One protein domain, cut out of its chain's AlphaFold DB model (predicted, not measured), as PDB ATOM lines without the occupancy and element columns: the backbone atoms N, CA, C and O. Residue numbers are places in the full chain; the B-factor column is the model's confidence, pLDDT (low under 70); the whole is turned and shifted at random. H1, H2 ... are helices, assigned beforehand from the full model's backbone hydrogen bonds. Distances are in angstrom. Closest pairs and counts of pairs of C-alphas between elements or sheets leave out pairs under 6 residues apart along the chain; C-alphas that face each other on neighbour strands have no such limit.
ATOM      1  N   CYS A   9     153.377  68.834 135.091       69.25
ATOM      2  CA  CYS A   9     152.778  67.743 134.316       69.25
ATOM      3  C   CYS A   9     151.246  67.663 134.458       69.25
ATOM      4  O   CYS A   9     150.579  67.322 133.485       69.25
ATOM      5  N   GLN A  10     150.685  67.999 135.627       73.88
ATOM      6  CA  GLN A  10     149.231  67.990 135.867       73.88
ATOM      7  C   GLN A  10     148.541  69.100 135.063       73.88
ATOM      8  O   GLN A  10     147.591  68.837 134.331       73.88
ATOM      9  N   ALA A  11     149.073  70.323 135.123       70.19
ATOM     10  CA  ALA A  11     148.522  71.456 134.382       70.19
ATOM     11  C   ALA A  11     148.647  71.278 132.858       70.19
ATOM     12  O   ALA A  11     147.740  71.634 132.113       70.19
ATOM     13  N   ALA A  12     149.750  70.693 132.377       71.81
ATOM     14  CA  ALA A  12     149.912  70.374 130.958       71.81
ATOM     15  C   ALA A  12     148.979  69.240 130.487       71.81
ATOM     16  O   ALA A  12     148.580  69.225 129.322       71.81
ATOM     17  N   TYR A  13     148.632  68.301 131.374       71.44
ATOM     18  CA  TYR A  13     147.697  67.215 131.084       71.44
ATOM     19  C   TYR A  13     146.260  67.730 130.956       71.44
ATOM     20  O   TYR A  13     145.619  67.453 129.947       71.44
ATOM     21  N   GLU A  14     145.798  68.563 131.889       76.62
ATOM     22  CA  GLU A  14     144.492  69.236 131.791       76.62
ATOM     23  C   GLU A  14     144.439  70.217 130.606       76.62
ATOM     24  O   GLU A  14     143.420  70.330 129.938       76.62
ATOM     25  N   ALA A  15     145.549  70.865 130.243       77.88
ATOM     26  CA  ALA A  15     145.570  71.770 129.090       77.88
ATOM     27  C   ALA A  15     145.500  71.065 127.718       77.88
ATOM     28  O   ALA A  15     145.145  71.704 126.730       77.88
ATOM     29  N   CYS A  16     145.899  69.789 127.620       78.62
ATOM     30  CA  CYS A  16     145.989  69.062 126.343       78.62
ATOM     31  C   CYS A  16     144.983  67.908 126.220       78.62
ATOM     32  O   CYS A  16     144.644  67.519 125.105       78.62
ATOM     33  N   TYR A  17     144.542  67.352 127.347       85.25
ATOM     34  CA  TYR A  17     143.602  66.231 127.429       85.25
ATOM     35  C   TYR A  17     142.484  66.482 128.450       85.25
ATOM     36  O   TYR A  17     141.778  65.539 128.818       85.25
ATOM     37  N   GLY A  18     142.358  67.719 128.940       91.38
ATOM     38  CA  GLY A  18     141.256  68.129 129.796       91.38
ATOM     39  C   GLY A  18     139.995  68.395 128.988       91.38
ATOM     40  O   GLY A  18     140.044  68.946 127.889       91.38
ATOM     41  N   GLY A  19     138.878  67.970 129.554       92.69
ATOM     42  CA  GLY A  19     137.534  68.188 129.049       92.69
ATOM     43  C   GLY A  19     136.544  67.413 129.911       92.69
ATOM     44  O   GLY A  19     136.940  66.665 130.807       92.69
ATOM     45  N   CYS A  20     135.246  67.557 129.658       96.31
ATOM     46  CA  CYS A  20     134.268  66.878 130.494       96.31
ATOM     47  C   CYS A  20     134.272  65.357 130.263       96.31
ATOM     48  O   CYS A  20     133.984  64.887 129.165       96.31
ATOM     49  N   THR A  21     134.535  64.572 131.314       96.06
ATOM     50  CA  THR A  21     134.605  63.096 131.225       96.06
ATOM     51  C   THR A  21     133.305  62.382 131.606       96.06
ATOM     52  O   THR A  21     133.231  61.155 131.527       96.06
ATOM     53  N   TYR A  22     132.268  63.126 132.007       95.06
ATOM     54  CA  TYR A  22     130.982  62.567 132.424       95.06
ATOM     55  C   TYR A  22     130.043  62.435 131.218       95.06
ATOM     56  O   TYR A  22     129.655  63.460 130.664       95.06
ATOM     57  N   PRO A  23     129.636  61.211 130.821       94.81
ATOM     58  CA  PRO A  23     128.802  60.993 129.631       94.81
ATOM     59  C   PRO A  23     127.427  61.660 129.673       94.81
ATOM     60  O   PRO A  23     126.821  61.864 128.627       94.81
ATOM     61  N   ASP A  24     126.939  61.968 130.873       91.25
ATOM     62  CA  ASP A  24     125.632  62.587 131.095       91.25
ATOM     63  C   ASP A  24     125.690  64.127 131.060       91.25
ATOM     64  O   ASP A  24     124.661  64.776 131.226       91.25
ATOM     65  N   ALA A  25     126.876  64.722 130.893       93.12
ATOM     66  CA  ALA A  25     127.045  66.166 130.762       93.12
ATOM     67  C   ALA A  25     126.876  66.616 129.304       93.12
ATOM     68  O   ALA A  25     127.286  65.925 128.370       93.12
ATOM     69  N   ASP A  26     126.351  67.822 129.102       90.25
ATOM     70  CA  ASP A  26     126.045  68.350 127.766       90.25
ATOM     71  C   ASP A  26     127.298  68.658 126.938       90.25
ATOM     72  O   ASP A  26     127.262  68.655 125.707       90.25
ATOM     73  N   ASN A  27     128.426  68.906 127.602       92.69
ATOM     74  CA  ASN A  27     129.733  69.100 126.981       92.69
ATOM     75  C   ASN A  27     130.672  67.904 127.152       92.69
ATOM     76  O   ASN A  27     131.889  68.094 127.147       92.69
ATOM     77  N   TYR A  28     130.129  66.692 127.304       95.19
ATOM     78  CA  TYR A  28     130.926  65.470 127.333       95.19
ATOM     79  C   TYR A  28     131.891  65.385 126.137       95.19
ATOM     80  O   TYR A  28     131.477  65.411 124.974       95.19
ATOM     81  N   ASP A  29     133.180  65.219 126.430       95.06
ATOM     82  CA  ASP A  29     134.234  64.998 125.448       95.06
ATOM     83  C   ASP A  29     134.793  63.581 125.600       95.06
ATOM     84  O   ASP A  29     135.583  63.276 126.492       95.06
ATOM     85  N   SER A  30     134.423  62.703 124.666       95.62
ATOM     86  CA  SER A  30     134.919  61.319 124.627       95.62
ATOM     87  C   SER A  30     136.437  61.183 124.427       95.62
ATOM     88  O   SER A  30     136.970  60.082 124.571       95.62
ATOM     89  N   THR A  31     137.127  62.264 124.052       93.25
ATOM     90  CA  THR A  31     138.586  62.311 123.892       93.25
ATOM     91  C   THR A  31     139.309  62.859 125.123       93.25
ATOM     92  O   THR A  31     140.533  62.715 125.208       93.25
ATOM     93  N   ALA A  32     138.577  63.415 126.094       93.31
ATOM     94  CA  ALA A  32     139.141  63.873 127.354       93.31
ATOM     95  C   ALA A  32     139.632  62.686 128.196       93.31
ATOM     96  O   ALA A  32     138.946  61.677 128.368       93.31
ATOM     97  N   LEU A  33     140.846  62.809 128.738       89.31
ATOM     98  CA  LEU A  33     141.470  61.809 129.613       89.31
ATOM     99  C   LEU A  33     141.563  62.283 131.075       89.31
ATOM    100  O   LEU A  33     141.983  61.515 131.946       89.31
ATOM    101  N   ALA A  34     141.201  63.540 131.337       90.00
ATOM    102  CA  ALA A  34     141.027  64.129 132.659       90.00
ATOM    103  C   ALA A  34     139.835  65.085 132.644       90.00
ATOM    104  O   ALA A  34     139.652  65.824 131.682       90.00
ATOM    105  N   ASP A  35     139.075  65.088 133.737       91.56
ATOM    106  CA  ASP A  35     138.082  66.126 133.989       91.56
ATOM    107  C   ASP A  35     138.789  67.443 134.321       91.56
ATOM    108  O   ASP A  35     139.608  67.489 135.240       91.56
ATOM    109  N   ASP A  36     138.476  68.499 133.577       92.44
ATOM    110  CA  ASP A  36     138.970  69.858 133.819       92.44
ATOM    111  C   ASP A  36     137.994  70.695 134.668       92.44
ATOM    112  O   ASP A  36     138.220  71.884 134.909       92.44
ATOM    113  N   GLY A  37     136.894  70.085 135.126       89.75
ATOM    114  CA  GLY A  37     135.852  70.747 135.902       89.75
ATOM    115  C   GLY A  37     134.947  71.654 135.068       89.75
ATOM    116  O   GLY A  37     134.162  72.411 135.641       89.75
ATOM    117  N   SER A  38     135.031  71.594 133.732       91.44
ATOM    118  CA  SER A  38     134.175  72.370 132.826       91.44
ATOM    119  C   SER A  38     132.808  71.734 132.570       91.44
ATOM    120  O   SER A  38     131.986  72.336 131.878       91.44
ATOM    121  N   CYS A  39     132.545  70.530 133.088       94.38
ATOM    122  CA  CYS A  39     131.281  69.830 132.884       94.38
ATOM    123  C   CYS A  39     130.075  70.685 133.259       94.38
ATOM    124  O   CYS A  39     129.969  71.158 134.393       94.38
ATOM    125  N   PHE A  40     129.131  70.809 132.333       90.69
ATOM    126  CA  PHE A  40     127.841  71.407 132.620       90.69
ATOM    127  C   PHE A  40     126.706  70.479 132.222       90.69
ATOM    128  O   PHE A  40     126.769  69.722 131.255       90.69
ATOM    129  N   TYR A  41     125.659  70.568 133.023       88.75
ATOM    130  CA  TYR A  41     124.391  69.911 132.802       88.75
ATOM    131  C   TYR A  41     123.423  71.053 132.562       88.75
ATOM    132  O   TYR A  41     123.126  71.822 133.480       88.75
ATOM    133  N   GLY A  42     123.026  71.235 131.312       85.12
ATOM    134  CA  GLY A  42     121.934  72.118 130.978       85.12
ATOM    135  C   GLY A  42     120.655  71.626 131.635       85.12
ATOM    136  O   GLY A  42     120.561  70.519 132.172       85.12
ATOM    137  N   CYS A  43     119.654  72.488 131.606       87.38
ATOM    138  CA  CYS A  43     118.301  72.110 131.957       87.38
ATOM    139  C   CYS A  43     117.581  71.840 130.632       87.38
ATOM    140  O   CYS A  43     117.309  72.800 129.920       87.38
ATOM    141  N   PRO A  44     117.289  70.583 130.249       84.88
ATOM    142  CA  PRO A  44     116.569  70.303 129.002       84.88
ATOM    143  C   PRO A  44     115.230  71.047 128.898       84.88
ATOM    144  O   PRO A  44     114.726  71.280 127.801       84.88
ATOM    145  N   GLU A  45     114.652  71.400 130.047       90.25
ATOM    146  CA  GLU A  45     113.418  72.164 130.183       90.25
ATOM    147  C   GLU A  45     113.606  73.695 130.233       90.25
ATOM    148  O   GLU A  45     112.600  74.391 130.335       90.25
ATOM    149  N   ASP A  46     114.835  74.216 130.156       92.38
ATOM    150  CA  ASP A  46     115.128  75.640 129.920       92.38
ATOM    151  C   ASP A  46     115.039  75.898 128.409       92.38
ATOM    152  O   ASP A  46     115.966  75.642 127.634       92.38
ATOM    153  N   LEU A  47     113.848  76.290 127.969       92.44
ATOM    154  CA  LEU A  47     113.513  76.422 126.555       92.44
ATOM    155  C   LEU A  47     113.864  77.806 126.007       92.44
ATOM    156  O   LEU A  47     113.953  77.956 124.781       92.44
ATOM    157  N   ASP A  48     114.023  78.806 126.874       92.50
ATOM    158  CA  ASP A  48     114.369  80.174 126.482       92.50
ATOM    159  C   ASP A  48     115.864  80.513 126.653       92.50
ATOM    160  O   ASP A  48     116.345  81.477 126.046       92.50
ATOM    161  N   GLY A  49     116.619  79.659 127.349       90.62
ATOM    162  CA  GLY A  49     118.064  79.737 127.526       90.62
ATOM    163  C   GLY A  49     118.503  80.727 128.605       90.62
ATOM    164  O   GLY A  49     119.626  81.241 128.520       90.62
ATOM    165  N   ASP A  50     117.641  81.054 129.575       91.69
ATOM    166  CA  ASP A  50     117.943  81.998 130.659       91.69
ATOM    167  C   ASP A  50     118.669  81.366 131.866       91.69
ATOM    168  O   ASP A  50     119.154  82.084 132.753       91.69
ATOM    169  N   GLY A  51     118.824  80.038 131.869       88.69
ATOM    170  CA  GLY A  51     119.471  79.264 132.921       88.69
ATOM    171  C   GLY A  51     118.545  78.862 134.073       88.69
ATOM    172  O   GLY A  51     119.039  78.406 135.110       88.69
ATOM    173  N   LEU A  52     117.229  79.036 133.941       90.88
ATOM    174  CA  LEU A  52     116.221  78.652 134.927       90.88
ATOM    175  C   LEU A  52     115.125  77.809 134.274       90.88
ATOM    176  O   LEU A  52     114.720  78.054 133.156       90.88
ATOM    177  N   VAL A  53     114.558  76.863 135.028       93.44
ATOM    178  CA  VAL A  53     113.321  76.172 134.628       93.44
ATOM    179  C   VAL A  53     112.159  76.804 135.382       93.44
ATOM    180  O   VAL A  53     111.985  76.570 136.585       93.44
ATOM    181  N   ASN A  54     111.370  77.643 134.713       94.69
ATOM    182  CA  ASN A  54     110.269  78.368 135.340       94.69
ATOM    183  C   ASN A  54     109.015  78.476 134.447       94.69
ATOM    184  O   ASN A  54     108.814  77.740 133.483       94.69
ATOM    185  N   THR A  55     108.069  79.338 134.837       96.69
ATOM    186  CA  THR A  55     106.816  79.508 134.088       96.69
ATOM    187  C   THR A  55     107.033  80.041 132.677       96.69
ATOM    188  O   THR A  55     106.181  79.802 131.829       96.69
ATOM    189  N   THR A  56     108.122  80.762 132.421       96.06
ATOM    190  CA  THR A  56     108.449  81.302 131.099       96.06
ATOM    191  C   THR A  56     108.706  80.171 130.105       96.06
ATOM    192  O   THR A  56     108.044  80.140 129.065       96.06
ATOM    193  N   ASP A  57     109.494  79.160 130.480       94.56
ATOM    194  CA  ASP A  57     109.727  77.955 129.668       94.56
ATOM    195  C   ASP A  57     108.441  77.186 129.395       94.56
ATOM    196  O   ASP A  57     108.122  76.825 128.259       94.56
ATOM    197  N   LEU A  58     107.635  76.986 130.442       95.81
ATOM    198  CA  LEU A  58     106.351  76.309 130.310       95.81
ATOM    199  C   LEU A  58     105.427  77.056 129.339       95.81
ATOM    200  O   LEU A  58     104.743  76.433 128.526       95.81
ATOM    201  N   LEU A  59     105.393  78.387 129.408       96.12
ATOM    202  CA  LEU A  59     104.583  79.205 128.510       96.12
ATOM    203  C   LEU A  59     105.114  79.170 127.072       96.12
ATOM    204  O   LEU A  59     104.302  79.152 126.145       96.12
ATOM    205  N   GLN A  60     106.430  79.095 126.870       94.44
ATOM    206  CA  GLN A  60     107.024  78.902 125.549       94.44
ATOM    207  C   GLN A  60     106.626  77.549 124.945       94.44
ATOM    208  O   GLN A  60     106.164  77.504 123.801       94.44
ATOM    209  N   PHE A  61     106.717  76.465 125.724       93.62
ATOM    210  CA  PHE A  61     106.250  75.143 125.304       93.62
ATOM    211  C   PHE A  61     104.767  75.170 124.920       93.62
ATOM    212  O   PHE A  61     104.392  74.764 123.820       93.62
ATOM    213  N   LEU A  62     103.912  75.688 125.807       95.75
ATOM    214  CA  LEU A  62     102.467  75.739 125.576       95.75
ATOM    215  C   LEU A  62     102.087  76.655 124.404       95.75
ATOM    216  O   LEU A  62     101.087  76.393 123.740       95.75
ATOM    217  N   GLY A  63     102.881  77.689 124.115       94.12
ATOM    218  CA  GLY A  63     102.682  78.566 122.962       94.12
ATOM    219  C   GLY A  63     102.936  77.885 121.615       94.12
ATOM    220  O   GLY A  63     102.312  78.253 120.621       94.12
ATOM    221  N   GLN A  64     103.818  76.883 121.574       92.19
ATOM    222  CA  GLN A  64     104.137  76.117 120.362       92.19
ATOM    223  C   GLN A  64     103.484  74.728 120.334       92.19
ATOM    224  O   GLN A  64     103.539  74.035 119.313       92.19
ATOM    225  N   PHE A  65     102.828  74.314 121.419       93.75
ATOM    226  CA  PHE A  65     102.206  73.002 121.524       93.75
ATOM    227  C   PHE A  65     101.139  72.792 120.437       93.75
ATOM    228  O   PHE A  65     100.148  73.517 120.349       93.75
TER     229      PHE A  65
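This is residues 9 to 65 of the 70 residues of an uncharacterized protein of Flavobacteriales bacterium (UniProt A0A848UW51). Little regular structure: a rod with a short helix at each end, H2 at one and H1 at the other, and between them a long stretch of loop, residues 18 to 54, that folds back on itself near H1 and then runs on to H2. The printed part has 57 residues, with two named helices in the order H1, H2 and no named strand. The class is all helix, though the named elements hold only 19 residues. The whole is extended, with a radius of gyration of the C-alphas of 16.2 A and spans of 52 by 17 by 12 A.

H2, residues 55 to 64, and H1, residues 9 to 17, are apart. In both helices each O i to N i+4 pair is within hydrogen-bond range.

H2 measures 14.4 A, from C-alpha 55 at (106.816, 79.508, 134.088) to C-alpha 64 at (104.137, 76.117, 120.362). H1 measures 11.6 A and begins at C-alpha 9, (152.778, 67.743, 134.316).

The two C-alphas farthest apart, those of Cys 9 and Gly 63, are 52.5 A from each other. The link from H1 to H2 is long, 37 residues. The printed part has no cut. The mean pLDDT of the printed part is 89.8, and residue 9 is under 70.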